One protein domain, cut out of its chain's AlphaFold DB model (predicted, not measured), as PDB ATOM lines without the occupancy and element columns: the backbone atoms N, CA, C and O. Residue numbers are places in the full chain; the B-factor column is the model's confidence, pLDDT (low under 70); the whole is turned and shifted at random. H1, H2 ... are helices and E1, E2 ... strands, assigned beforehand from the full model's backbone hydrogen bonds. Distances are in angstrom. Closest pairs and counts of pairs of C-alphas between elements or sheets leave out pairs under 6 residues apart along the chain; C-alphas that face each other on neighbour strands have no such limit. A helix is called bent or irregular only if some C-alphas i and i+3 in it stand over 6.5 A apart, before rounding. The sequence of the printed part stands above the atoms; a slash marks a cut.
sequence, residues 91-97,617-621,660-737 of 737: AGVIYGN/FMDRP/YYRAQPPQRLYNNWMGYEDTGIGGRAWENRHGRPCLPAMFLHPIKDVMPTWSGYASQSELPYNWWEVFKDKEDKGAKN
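What this domain is: This is residues 91 to 97, 617 to 621 and 660 to 737 of the 737 residues of an uncharacterized protein of Diaporthe ampelina (UniProt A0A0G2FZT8). With little regular structure, this is a small body of loops round H1, with H2 at the end away from a free arm, residues 720 to 737, which holds H3 and sticks out. The 90 printed residues include three named helices and one named strand, in the order H1, H2, E1, H3; the class is mostly helix, with only 31 residues in named elements. The whole is loose, radius of gyration of the C-alphas 16.4 A, and spans 53 by 28 by 26 A.

How they stand to each other: H1, residues 665 to 673, has its closest C-alphas to E1, residues 698 to 700, at Pro 666 and Leu 700, 5.2 A apart. E1 pairs with no named strand. H2, residues 684 to 690, and H3, residues 723 to 734, are apart. Every O i to N i+4 pair is within hydrogen-bond range in H1, 2 of 3 in H2 and 4 of 8 in H3.

Where its parts are: H1 begins at C-alpha 665 (111.068, -7.779, 47.191) and measures 11.8 A, H2 10.0 A, E1 6.5 A. H3, 17.1 A, ends at C-alpha 734 (99.448, 7.336, 19.416); it is only just irregular, C-alphas 726 and 729 being 6.7 A apart.

The domain as a whole: Cuts leave 13.6 A between C-alphas 97 and 617 and 17.9 A between 621 and 660. The link E1 to H3 is long. Residues 718 to 737 have pLDDT under 70.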
ATOM      1  N   ALA A  91     113.414 -13.049  35.388       96.12
ATOM      2  CA  ALA A  91     112.623 -12.211  36.279       96.12
ATOM      3  C   ALA A  91     112.100 -13.040  37.464       96.12
ATOM      4  O   ALA A  91     111.451 -14.070  37.302       96.12
ATOM      5  N   GLY A  92     112.365 -12.566  38.680       95.94
ATOM      6  CA  GLY A  92     111.932 -13.205  39.917       95.94
ATOM      7  C   GLY A  92     112.815 -14.354  40.406       95.94
ATOM      8  O   GLY A  92     112.427 -15.003  41.374       95.94
ATOM      9  N   VAL A  93     114.002 -14.583  39.825       96.06
ATOM     10  CA  VAL A  93     114.916 -15.678  40.233       96.06
ATOM     11  C   VAL A  93     115.363 -15.618  41.693       96.06
ATOM     12  O   VAL A  93     115.769 -16.632  42.244       96.06
ATOM     13  N   ILE A  94     115.259 -14.461  42.354       96.75
ATOM     14  CA  ILE A  94     115.528 -14.333  43.794       96.75
ATOM     15  C   ILE A  94     114.477 -15.044  44.665       96.75
ATOM     16  O   ILE A  94     114.743 -15.335  45.828       96.75
ATOM     17  N   TYR A  95     113.285 -15.340  44.144       96.56
ATOM     18  CA  TYR A  95     112.211 -15.970  44.910       96.56
ATOM     19  C   TYR A  95     112.230 -17.497  44.772       96.56
ATOM     20  O   TYR A  95     112.598 -18.042  43.737       96.56
ATOM     21  N   GLY A  96     111.773 -18.204  45.809       92.31
ATOM     22  CA  GLY A  96     111.564 -19.657  45.745       92.31
ATOM     23  C   GLY A  96     112.838 -20.507  45.764       92.31
ATOM     24  O   GLY A  96     112.778 -21.687  45.435       92.31
ATOM     25  N   ASN A  97     113.969 -19.937  46.172       95.31
ATOM     26  CA  ASN A  97     115.229 -20.652  46.354       95.31
ATOM     27  C   ASN A  97     115.230 -21.456  47.661       95.31
ATOM     28  O   ASN A  97     114.837 -20.926  48.703       95.31
ATOM     29  N   PHE A 617     120.275  -7.247  45.890       97.94
ATOM     30  CA  PHE A 617     119.721  -7.969  44.745       97.94
ATOM     31  C   PHE A 617     118.505  -7.249  44.170       97.94
ATOM     32  O   PHE A 617     117.820  -6.509  44.887       97.94
ATOM     33  N   MET A 618     118.219  -7.524  42.897       96.94
ATOM     34  CA  MET A 618     117.004  -7.088  42.219       96.94
ATOM     35  C   MET A 618     116.133  -8.266  41.792       96.94
ATOM     36  O   MET A 618     116.628  -9.350  41.499       96.94
ATOM     37  N   ASP A 619     114.826  -8.038  41.723       96.62
ATOM     38  CA  ASP A 619     113.850  -9.022  41.242       96.62
ATOM     39  C   ASP A 619     113.774  -9.128  39.712       96.62
ATOM     40  O   ASP A 619     113.007  -9.928  39.183       96.62
ATOM     41  N   ARG A 620     114.559  -8.324  38.998       96.62
ATOM     42  CA  ARG A 620     114.643  -8.275  37.539       96.62
ATOM     43  C   ARG A 620     116.099  -8.408  37.100       96.62
ATOM     44  O   ARG A 620     116.970  -7.834  37.762       96.62
ATOM     45  N   PRO A 621     116.370  -9.074  35.966       96.06
ATOM     46  CA  PRO A 621     117.714  -9.228  35.423       96.06
ATOM     47  C   PRO A 621     118.142  -7.955  34.676       96.06
ATOM     48  O   PRO A 621     118.251  -7.926  33.451       96.06
ATOM     49  N   TYR A 660     115.479  -0.664  50.059       95.00
ATOM     50  CA  TYR A 660     114.980   0.719  50.005       95.00
ATOM     51  C   TYR A 660     113.577   0.803  50.616       95.00
ATOM     52  O   TYR A 660     112.779  -0.086  50.367       95.00
ATOM     53  N   TYR A 661     113.193   1.889  51.294       88.69
ATOM     54  CA  TYR A 661     111.915   1.971  52.033       88.69
ATOM     55  C   TYR A 661     110.624   1.782  51.198       88.69
ATOM     56  O   TYR A 661     109.558   1.537  51.761       88.69
ATOM     57  N   ARG A 662     110.703   1.886  49.863       86.62
ATOM     58  CA  ARG A 662     109.586   1.647  48.921       86.62
ATOM     59  C   ARG A 662     109.679   0.328  48.141       86.62
ATOM     60  O   ARG A 662     108.853   0.082  47.260       86.62
ATOM     61  N   ALA A 663     110.667  -0.505  48.437       93.44
ATOM     62  CA  ALA A 663     110.915  -1.763  47.750       93.44
ATOM     63  C   ALA A 663     109.821  -2.818  47.992       93.44
ATOM     64  O   ALA A 663     109.272  -2.918  49.088       93.44
ATOM     65  N   GLN A 664     109.535  -3.642  46.978       93.25
ATOM     66  CA  GLN A 664     108.605  -4.780  47.063       93.25
ATOM     67  C   GLN A 664     109.266  -6.115  47.457       93.25
ATOM     68  O   GLN A 664     108.703  -6.815  48.304       93.25
ATOM     69  N   PRO A 665     110.434  -6.494  46.897       96.44
ATOM     70  CA  PRO A 665     111.068  -7.779  47.191       96.44
ATOM     71  C   PRO A 665     111.297  -8.110  48.669       96.44
ATOM     72  O   PRO A 665     111.094  -9.269  49.019       96.44
ATOM     73  N   PRO A 666     111.678  -7.168  49.555       97.19
ATOM     74  CA  PRO A 666     112.053  -7.493  50.931       97.19
ATOM     75  C   PRO A 666     110.959  -8.217  51.715       97.19
ATOM     76  O   PRO A 666     111.208  -9.287  52.270       97.19
ATOM     77  N   GLN A 667     109.733  -7.682  51.705       96.25
ATOM     78  CA  GLN A 667     108.594  -8.302  52.382       96.25
ATOM     79  C   GLN A 667     108.259  -9.669  51.778       96.25
ATOM     80  O   GLN A 667     108.082 -10.639  52.515       96.25
ATOM     81  N   ARG A 668     108.196  -9.756  50.442       96.50
ATOM     82  CA  ARG A 668     107.862 -10.996  49.731       96.50
ATOM     83  C   ARG A 668     108.874 -12.097  50.028       96.50
ATOM     84  O   ARG A 668     108.496 -13.197  50.426       96.50
ATOM     85  N   LEU A 669     110.158 -11.782  49.879       96.62
ATOM     86  CA  LEU A 669     111.255 -12.710  50.105       96.62
ATOM     87  C   LEU A 669     111.276 -13.191  51.560       96.62
ATOM     88  O   LEU A 669     111.421 -14.385  51.812       96.62
ATOM     89  N   TYR A 670     111.054 -12.285  52.517       97.50
ATOM     90  CA  TYR A 670     110.997 -12.643  53.930       97.50
ATOM     91  C   TYR A 670     109.768 -13.492  54.277       97.50
ATOM     92  O   TYR A 670     109.888 -14.443  55.045       97.50
ATOM     93  N   ASN A 671     108.600 -13.217  53.684       97.38
ATOM     94  CA  ASN A 671     107.414 -14.063  53.835       97.38
ATOM     95  C   ASN A 671     107.688 -15.482  53.317       97.38
ATOM     96  O   ASN A 671     107.439 -16.446  54.042       97.38
ATOM     97  N   ASN A 672     108.268 -15.613  52.115       97.00
ATOM     98  CA  ASN A 672     108.658 -16.912  51.569       97.00
ATOM     99  C   ASN A 672     109.650 -17.624  52.503       97.00
ATOM    100  O   ASN A 672     109.436 -18.785  52.843       97.00
ATOM    101  N   TRP A 673     110.681 -16.920  52.981       97.62
ATOM    102  CA  TRP A 673     111.673 -17.451  53.922       97.62
ATOM    103  C   TRP A 673     111.060 -17.942  55.236       97.62
ATOM    104  O   TRP A 673     111.405 -19.021  55.715       97.62
ATOM    105  N   MET A 674     110.076 -17.213  55.768       97.25
ATOM    106  CA  MET A 674     109.285 -17.610  56.936       97.25
ATOM    107  C   MET A 674     108.337 -18.794  56.670       97.25
ATOM    108  O   MET A 674     107.704 -19.287  57.604       97.25
ATOM    109  N   GLY A 675     108.262 -19.292  55.432       96.56
ATOM    110  CA  GLY A 675     107.376 -20.379  55.019       96.56
ATOM    111  C   GLY A 675     105.934 -19.930  54.776       96.56
ATOM    112  O   GLY A 675     105.035 -20.768  54.699       96.56
ATOM    113  N   TYR A 676     105.688 -18.624  54.662       97.00
ATOM    114  CA  TYR A 676     104.376 -18.044  54.390       97.00
ATOM    115  C   TYR A 676     104.166 -17.856  52.888       97.00
ATOM    116  O   TYR A 676     105.113 -17.601  52.143       97.00
ATOM    117  N   GLU A 677     102.919 -18.015  52.441       96.69
ATOM    118  CA  GLU A 677     102.582 -17.855  51.030       96.69
ATOM    119  C   GLU A 677     102.661 -16.374  50.637       96.69
ATOM    120  O   GLU A 677     102.045 -15.517  51.271       96.69
ATOM    121  N   ASP A 678     103.404 -16.071  49.580       96.62
ATOM    122  CA  ASP A 678     103.394 -14.771  48.923       96.62
ATOM    123  C   ASP A 678     103.610 -14.973  47.428       96.62
ATOM    124  O   ASP A 678     104.607 -15.568  47.011       96.62
ATOM    125  N   THR A 679     102.665 -14.497  46.619       94.94
ATOM    126  CA  THR A 679     102.723 -14.582  45.153       94.94
ATOM    127  C   THR A 679     102.916 -16.033  44.673       94.94
ATOM    128  O   THR A 679     103.672 -16.319  43.750       94.94
ATOM    129  N   GLY A 680     102.233 -16.978  45.332       95.25
ATOM    130  CA  GLY A 680     102.250 -18.407  44.994       95.25
ATOM    131  C   GLY A 680     103.489 -19.192  45.451       95.25
ATOM    132  O   GLY A 680     103.576 -20.389  45.173       95.25
ATOM    133  N   ILE A 681     104.428 -18.552  46.153       96.06
ATOM    134  CA  ILE A 681     105.626 -19.182  46.727       96.06
ATOM    135  C   ILE A 681     105.487 -19.252  48.246       96.06
ATOM    136  O   ILE A 681     104.992 -18.319  48.870       96.06
ATOM    137  N   GLY A 682     105.953 -20.344  48.851       95.50
ATOM    138  CA  GLY A 682     105.827 -20.584  50.288       95.50
ATOM    139  C   GLY A 682     104.494 -21.232  50.674       95.50
ATOM    140  O   GLY A 682     103.668 -21.587  49.835       95.50
ATOM    141  N   GLY A 683     104.301 -21.454  51.970       95.12
ATOM    142  CA  GLY A 683     103.216 -22.279  52.485       95.12
ATOM    143  C   GLY A 683     103.527 -23.777  52.407       95.12
ATOM    144  O   GLY A 683     104.270 -24.263  51.553       95.12
ATOM    145  N   ARG A 684     102.907 -24.550  53.304       93.81
ATOM    146  CA  ARG A 684     103.221 -25.974  53.520       93.81
ATOM    147  C   ARG A 684     103.172 -26.825  52.246       93.81
ATOM    148  O   ARG A 684     104.022 -27.682  52.042       93.81
ATOM    149  N   ALA A 685     102.169 -26.614  51.393       94.75
ATOM    150  CA  ALA A 685     102.021 -27.387  50.161       94.75
ATOM    151  C   ALA A 685     103.133 -27.087  49.145       94.75
ATOM    152  O   ALA A 685     103.539 -27.984  48.410       94.75
ATOM    153  N   TRP A 686     103.610 -25.841  49.101       97.25
ATOM    154  CA  TRP A 686     104.723 -25.445  48.249       97.25
ATOM    155  C   TRP A 686     106.040 -26.004  48.792       97.25
ATOM    156  O   TRP A 686     106.776 -26.623  48.028       97.25
ATOM    157  N   GLU A 687     106.292 -25.884  50.100       96.69
ATOM    158  CA  GLU A 687     107.519 -26.392  50.735       96.69
ATOM    159  C   GLU A 687     107.649 -27.912  50.611       96.69
ATOM    160  O   GLU A 687     108.725 -28.415  50.312       96.69
ATOM    161  N   ASN A 688     106.544 -28.655  50.740       95.31
ATOM    162  CA  ASN A 688     106.546 -30.106  50.534       95.31
ATOM    163  C   ASN A 688     106.971 -30.519  49.112       95.31
ATOM    164  O   ASN A 688     107.391 -31.654  48.916       95.31
ATOM    165  N   ARG A 689     106.801 -29.641  48.113       96.19
ATOM    166  CA  ARG A 689     107.156 -29.921  46.714       96.19
ATOM    167  C   ARG A 689     108.542 -29.410  46.332       96.19
ATOM    168  O   ARG A 689     109.189 -30.043  45.510       96.19
ATOM    169  N   HIS A 690     108.970 -28.282  46.895       96.31
ATOM    170  CA  HIS A 690     110.175 -27.572  46.447       96.31
ATOM    171  C   HIS A 690     111.287 -27.521  47.504       96.31
ATOM    172  O   HIS A 690     112.405 -27.131  47.187       96.31
ATOM    173  N   GLY A 691     111.014 -27.929  48.745       96.75
ATOM    174  CA  GLY A 691     111.896 -27.726  49.894       96.75
ATOM    175  C   GLY A 691     111.603 -26.427  50.644       96.75
ATOM    176  O   GLY A 691     110.828 -25.578  50.198       96.75
ATOM    177  N   ARG A 692     112.224 -26.268  51.815       97.00
ATOM    178  CA  ARG A 692     112.115 -25.036  52.611       97.00
ATOM    179  C   ARG A 692     113.030 -23.951  52.044       97.00
ATOM    180  O   ARG A 692     114.186 -24.259  51.736       97.00
ATOM    181  N   PRO A 693     112.553 -22.700  51.932       96.94
ATOM    182  CA  PRO A 693     113.391 -21.611  51.466       96.94
ATOM    183  C   PRO A 693     114.587 -21.345  52.376       96.94
ATOM    184  O   PRO A 693     114.490 -21.446  53.600       96.94
ATOM    185  N   CYS A 694     115.704 -20.967  51.768       96.06
ATOM    186  CA  CYS A 694     116.892 -20.516  52.475       96.06
ATOM    187  C   CYS A 694     117.521 -19.348  51.712       96.06
ATOM    188  O   CYS A 694     117.335 -19.216  50.502       96.06
ATOM    189  N   LEU A 695     118.211 -18.471  52.433       97.12
ATOM    190  CA  LEU A 695     118.787 -17.245  51.884       97.12
ATOM    191  C   LEU A 695     120.238 -17.087  52.357       97.12
ATOM    192  O   LEU A 695     120.551 -17.532  53.466       97.12
ATOM    193  N   PRO A 696     121.110 -16.436  51.567       97.00
ATOM    194  CA  PRO A 696     122.438 -16.061  52.034       97.00
ATOM    195  C   PRO A 696     122.353 -14.952  53.089       97.00
ATOM    196  O   PRO A 696     121.282 -14.401  53.367       97.00
ATOM    197  N   ALA A 697     123.498 -14.587  53.668       96.88
ATOM    198  CA  ALA A 697     123.558 -13.425  54.544       96.88
ATOM    199  C   ALA A 697     123.202 -12.139  53.768       96.88
ATOM    200  O   ALA A 697     123.853 -11.803  52.784       96.88
ATOM    201  N   MET A 698     122.168 -11.408  54.178       96.44
ATOM    202  CA  MET A 698     121.742 -10.194  53.481       96.44
ATOM    203  C   MET A 698     120.877  -9.286  54.345       96.44
ATOM    204  O   MET A 698     120.081  -9.747  55.166       96.44
ATOM    205  N   PHE A 699     120.983  -7.983  54.102       97.50
ATOM    206  CA  PHE A 699     120.040  -7.015  54.639       97.50
ATOM    207  C   PHE A 699     118.801  -6.902  53.746       97.50
ATOM    208  O   PHE A 699     118.889  -6.926  52.521       97.50
ATOM    209  N   LEU A 700     117.642  -6.749  54.380       97.88
ATOM    210  CA  LEU A 700     116.346  -6.580  53.736       97.88
ATOM    211  C   LEU A 700     115.634  -5.371  54.332       97.88
ATOM    212  O   LEU A 700     115.525  -5.263  55.555       97.88
ATOM    213  N   HIS A 701     115.123  -4.484  53.477       97.12
ATOM    214  CA  HIS A 701     114.346  -3.330  53.922       97.12
ATOM    215  C   HIS A 701     113.385  -2.820  52.832       97.12
ATOM    216  O   HIS A 701     113.874  -2.507  51.740       97.12
ATOM    217  N   PRO A 702     112.064  -2.698  53.109       95.25
ATOM    218  CA  PRO A 702     111.417  -2.808  54.423       95.25
ATOM    219  C   PRO A 702     110.732  -4.160  54.678       95.25
ATOM    220  O   PRO A 702     110.245  -4.821  53.763       95.25
ATOM    221  N   ILE A 703     110.616  -4.540  55.948       94.88
ATOM    222  CA  ILE A 703     109.860  -5.703  56.421       94.88
ATOM    223  C   ILE A 703     108.939  -5.263  57.556       94.88
ATOM    224  O   ILE A 703     109.384  -4.834  58.621       94.88
ATOM    225  N   LYS A 704     107.635  -5.401  57.336       90.62
ATOM    226  CA  LYS A 704     106.570  -4.922  58.215       90.62
ATOM    227  C   LYS A 704     105.614  -6.062  58.567       90.62
ATOM    228  O   LYS A 704     105.377  -6.967  57.773       90.62
ATOM    229  N   ASP A 705     105.101  -6.030  59.796       88.06
ATOM    230  CA  ASP A 705     103.971  -6.843  60.274       88.06
ATOM    231  C   ASP A 705     103.997  -8.345  59.921       88.06
ATOM    232  O   ASP A 705     102.967  -8.947  59.618       88.06
ATOM    233  N   VAL A 706     105.173  -8.976  60.010       92.81
ATOM    234  CA  VAL A 706     105.365 -10.385  59.632       92.81
ATOM    235  C   VAL A 706     104.480 -11.316  60.461       92.81
ATOM    236  O   VAL A 706     104.638 -11.436  61.680       92.81
ATOM    237  N   MET A 707     103.582 -12.016  59.773       93.00
ATOM    238  CA  MET A 707     102.643 -12.999  60.311       93.00
ATOM    239  C   MET A 707     102.298 -14.034  59.232       93.00
ATOM    240  O   MET A 707     102.481 -13.740  58.050       93.00
ATOM    241  N   PRO A 708     101.760 -15.212  59.607       94.81
ATOM    242  CA  PRO A 708     101.218 -16.155  58.635       94.81
ATOM    243  C   PRO A 708     100.221 -15.485  57.685       94.81
ATOM    244  O   PRO A 708      99.295 -14.798  58.123       94.81
ATOM    245  N   THR A 709     100.417 -15.695  56.389       95.38
ATOM    246  CA  THR A 709      99.588 -15.133  55.320       95.38
ATOM    247  C   THR A 709      98.450 -16.087  54.940       95.38
ATOM    248  O   THR A 709      98.500 -17.289  55.211       95.38
ATOM    249  N   TRP A 710      97.386 -15.553  54.332       92.81
ATOM    250  CA  TRP A 710      96.307 -16.370  53.765       92.81
ATOM    251  C   TRP A 710      96.677 -16.866  52.359       92.81
ATOM    252  O   TRP A 710      97.568 -16.319  51.713       92.81
ATOM    253  N   SER A 711      95.991 -17.895  51.858       92.19
ATOM    254  CA  SER A 711      96.279 -18.410  50.512       92.19
ATOM    255  C   SER A 711      95.890 -17.405  49.423       92.19
ATOM    256  O   SER A 711      94.832 -16.780  49.506       92.19
ATOM    257  N   GLY A 712      96.742 -17.237  48.413       92.25
ATOM    258  CA  GLY A 712      96.634 -16.187  47.402       92.25
ATOM    259  C   GLY A 712      97.135 -14.814  47.862       92.25
ATOM    260  O   GLY A 712      96.910 -13.828  47.160       92.25
ATOM    261  N   TYR A 713      97.785 -14.717  49.027       94.81
ATOM    262  CA  TYR A 713      98.404 -13.473  49.482       94.81
ATOM    263  C   TYR A 713      99.501 -13.010  48.515       94.81
ATOM    264  O   TYR A 713     100.262 -13.815  47.977       94.81
ATOM    265  N   ALA A 714      99.605 -11.697  48.328       93.12
ATOM    266  CA  ALA A 714     100.680 -11.070  47.577       93.12
ATOM    267  C   ALA A 714     101.058  -9.752  48.252       93.12
ATOM    268  O   ALA A 714     100.209  -8.868  48.398       93.12
ATOM    269  N   SER A 715     102.324  -9.610  48.647       89.75
ATOM    270  CA  SER A 715     102.819  -8.331  49.155       89.75
ATOM    271  C   SER A 715     102.729  -7.261  48.073       89.75
ATOM    272  O   SER A 715     103.093  -7.492  46.916       89.75
ATOM    273  N   GLN A 716     102.286  -6.073  48.474       79.06
ATOM    274  CA  GLN A 716     102.257  -4.882  47.636       79.06
ATOM    275  C   GLN A 716     103.035  -3.759  48.325       79.06
ATOM    276  O   GLN A 716     103.002  -3.624  49.546       79.06
ATOM    277  N   SER A 717     103.721  -2.948  47.525       71.06
ATOM    278  CA  SER A 717     104.209  -1.628  47.932       71.06
ATOM    279  C   SER A 717     103.460  -0.627  47.072       71.06
ATOM    280  O   SER A 717     103.630  -0.636  45.848       71.06
ATOM    281  N   GLU A 718     102.584   0.166  47.685       58.97
ATOM    282  CA  GLU A 718     101.896   1.250  46.993       58.97
ATOM    283  C   GLU A 718     102.844   2.448  46.879       58.97
ATOM    284  O   GLU A 718     103.230   3.081  47.864       58.97
ATOM    285  N   LEU A 719     103.240   2.759  45.646       58.69
ATOM    286  CA  LEU A 719     103.873   4.029  45.322       58.69
ATOM    287  C   LEU A 719     102.770   5.068  45.078       58.69
ATOM    288  O   LEU A 719     101.781   4.744  44.420       58.69
ATOM    289  N   PRO A 720     102.938   6.335  45.502       52.91
ATOM    290  CA  PRO A 720     101.963   7.393  45.215       52.91
ATOM    291  C   PRO A 720     101.891   7.751  43.717       52.91
ATOM    292  O   PRO A 720     101.142   8.639  43.317       52.91
ATOM    293  N   TYR A 721     102.677   7.073  42.881       59.28
ATOM    294  CA  TYR A 721     102.745   7.222  41.438       59.28
ATOM    295  C   TYR A 721     102.985   5.849  40.789       59.28
ATOM    296  O   TYR A 721     103.906   5.126  41.164       59.28
ATOM    297  N   ASN A 722     102.178   5.504  39.784       61.81
ATOM    298  CA  ASN A 722     102.406   4.369  38.891       61.81
ATOM    299  C   ASN A 722     102.580   4.909  37.467       61.81
ATOM    300  O   ASN A 722     101.609   5.122  36.740       61.81
ATOM    301  N   TRP A 723     103.826   5.199  37.091       64.00
ATOM    302  CA  TRP A 723     104.129   5.873  35.828       64.00
ATOM    303  C   TRP A 723     103.758   5.038  34.600       64.00
ATOM    304  O   TRP A 723     103.371   5.608  33.583       64.00
ATOM    305  N   TRP A 724     103.803   3.707  34.691       61.62
ATOM    306  CA  TRP A 724     103.395   2.843  33.587       61.62
ATOM    307  C   TRP A 724     101.928   3.049  33.206       61.62
ATOM    308  O   TRP A 724     101.634   3.315  32.043       61.62
ATOM    309  N   GLU A 725     101.024   3.017  34.185       60.75
ATOM    310  CA  GLU A 725      99.593   3.262  33.951       60.75
ATOM    311  C   GLU A 725      99.343   4.691  33.443       60.75
ATOM    312  O   GLU A 725      98.483   4.920  32.598       60.75
ATOM    313  N   VAL A 726     100.155   5.664  33.878       67.88
ATOM    314  CA  VAL A 726     100.079   7.055  33.394       67.88
ATOM    315  C   VAL A 726     100.487   7.186  31.918       67.88
ATOM    316  O   VAL A 726      99.979   8.066  31.213       67.88
ATOM    317  N   PHE A 727     101.417   6.358  31.435       68.75
ATOM    318  CA  PHE A 727     101.960   6.487  30.082       68.75
ATOM    319  C   PHE A 727     101.385   5.507  29.055       68.75
ATOM    320  O   PHE A 727     101.308   5.878  27.884       68.75
ATOM    321  N   LYS A 728     100.954   4.306  29.456       59.09
ATOM    322  CA  LYS A 728     100.443   3.266  28.544       59.09
ATOM    323  C   LYS A 728      99.264   3.757  27.691       59.09
ATOM    324  O   LYS A 728      99.237   3.549  26.480       59.09
ATOM    325  N   ASP A 729      98.370   4.546  28.283       57.19
ATOM    326  CA  ASP A 729      97.232   5.163  27.586       57.19
ATOM    327  C   ASP A 729      97.632   6.148  26.471       57.19
ATOM    328  O   ASP A 729      96.815   6.482  25.607       57.19
ATOM    329  N   LYS A 730      98.868   6.666  26.486       57.28
ATOM    330  CA  LYS A 730      99.381   7.569  25.445       57.28
ATOM    331  C   LYS A 730      99.949   6.808  24.248       57.28
ATOM    332  O   LYS A 730      99.811   7.306  23.133       57.28
ATOM    333  N   GLU A 731     100.511   5.615  24.448       52.50
ATOM    334  CA  GLU A 731     100.924   4.727  23.351       52.50
ATOM    335  C   GLU A 731      99.707   4.183  22.594       52.50
ATOM    336  O   GLU A 731      99.649   4.302  21.370       52.50
ATOM    337  N   ASP A 732      98.675   3.717  23.304       51.53
ATOM    338  CA  ASP A 732      97.455   3.175  22.682       51.53
ATOM    339  C   ASP A 732      96.658   4.226  21.884       51.53
ATOM    340  O   ASP A 732      95.894   3.888  20.974       51.53
ATOM    341  N   LYS A 733      96.832   5.515  22.203       50.09
ATOM    342  CA  LYS A 733      96.252   6.646  21.456       50.09
ATOM    343  C   LYS A 733      97.154   7.146  20.326       50.09
ATOM    344  O   LYS A 733      96.635   7.674  19.349       50.09
ATOM    345  N   GLY A 734      98.471   6.982  20.448       48.16
ATOM    346  CA  GLY A 734      99.448   7.336  19.416       48.16
ATOM    347  C   GLY A 734      99.561   6.299  18.296       48.16
ATOM    348  O   GLY A 734      99.814   6.681  17.166       48.16
ATOM    349  N   ALA A 735      99.310   5.019  18.582       46.56
ATOM    350  CA  ALA A 735      99.303   3.934  17.592       46.56
ATOM    351  C   ALA A 735      97.969   3.790  16.824       46.56
ATOM    352  O   ALA A 735      97.845   2.940  15.942       46.56
ATOM    353  N   LYS A 736      96.952   4.591  17.177       43.62
ATOM    354  CA  LYS A 736      95.635   4.647  16.511       43.62
ATOM    355  C   LYS A 736      95.443   5.878  15.616       43.62
ATOM    356  O   LYS A 736      94.366   6.019  15.036       43.62
ATOM    357  N   ASN A 737      96.463   6.724  15.497       34.78
ATOM    358  CA  ASN A 737      96.565   7.825  14.538       34.78
ATOM    359  C   ASN A 737      97.781   7.592  13.645       34.78
ATOM    360  O   ASN A 737      97.776   8.142  12.523       34.78
TER     361      ASN A 737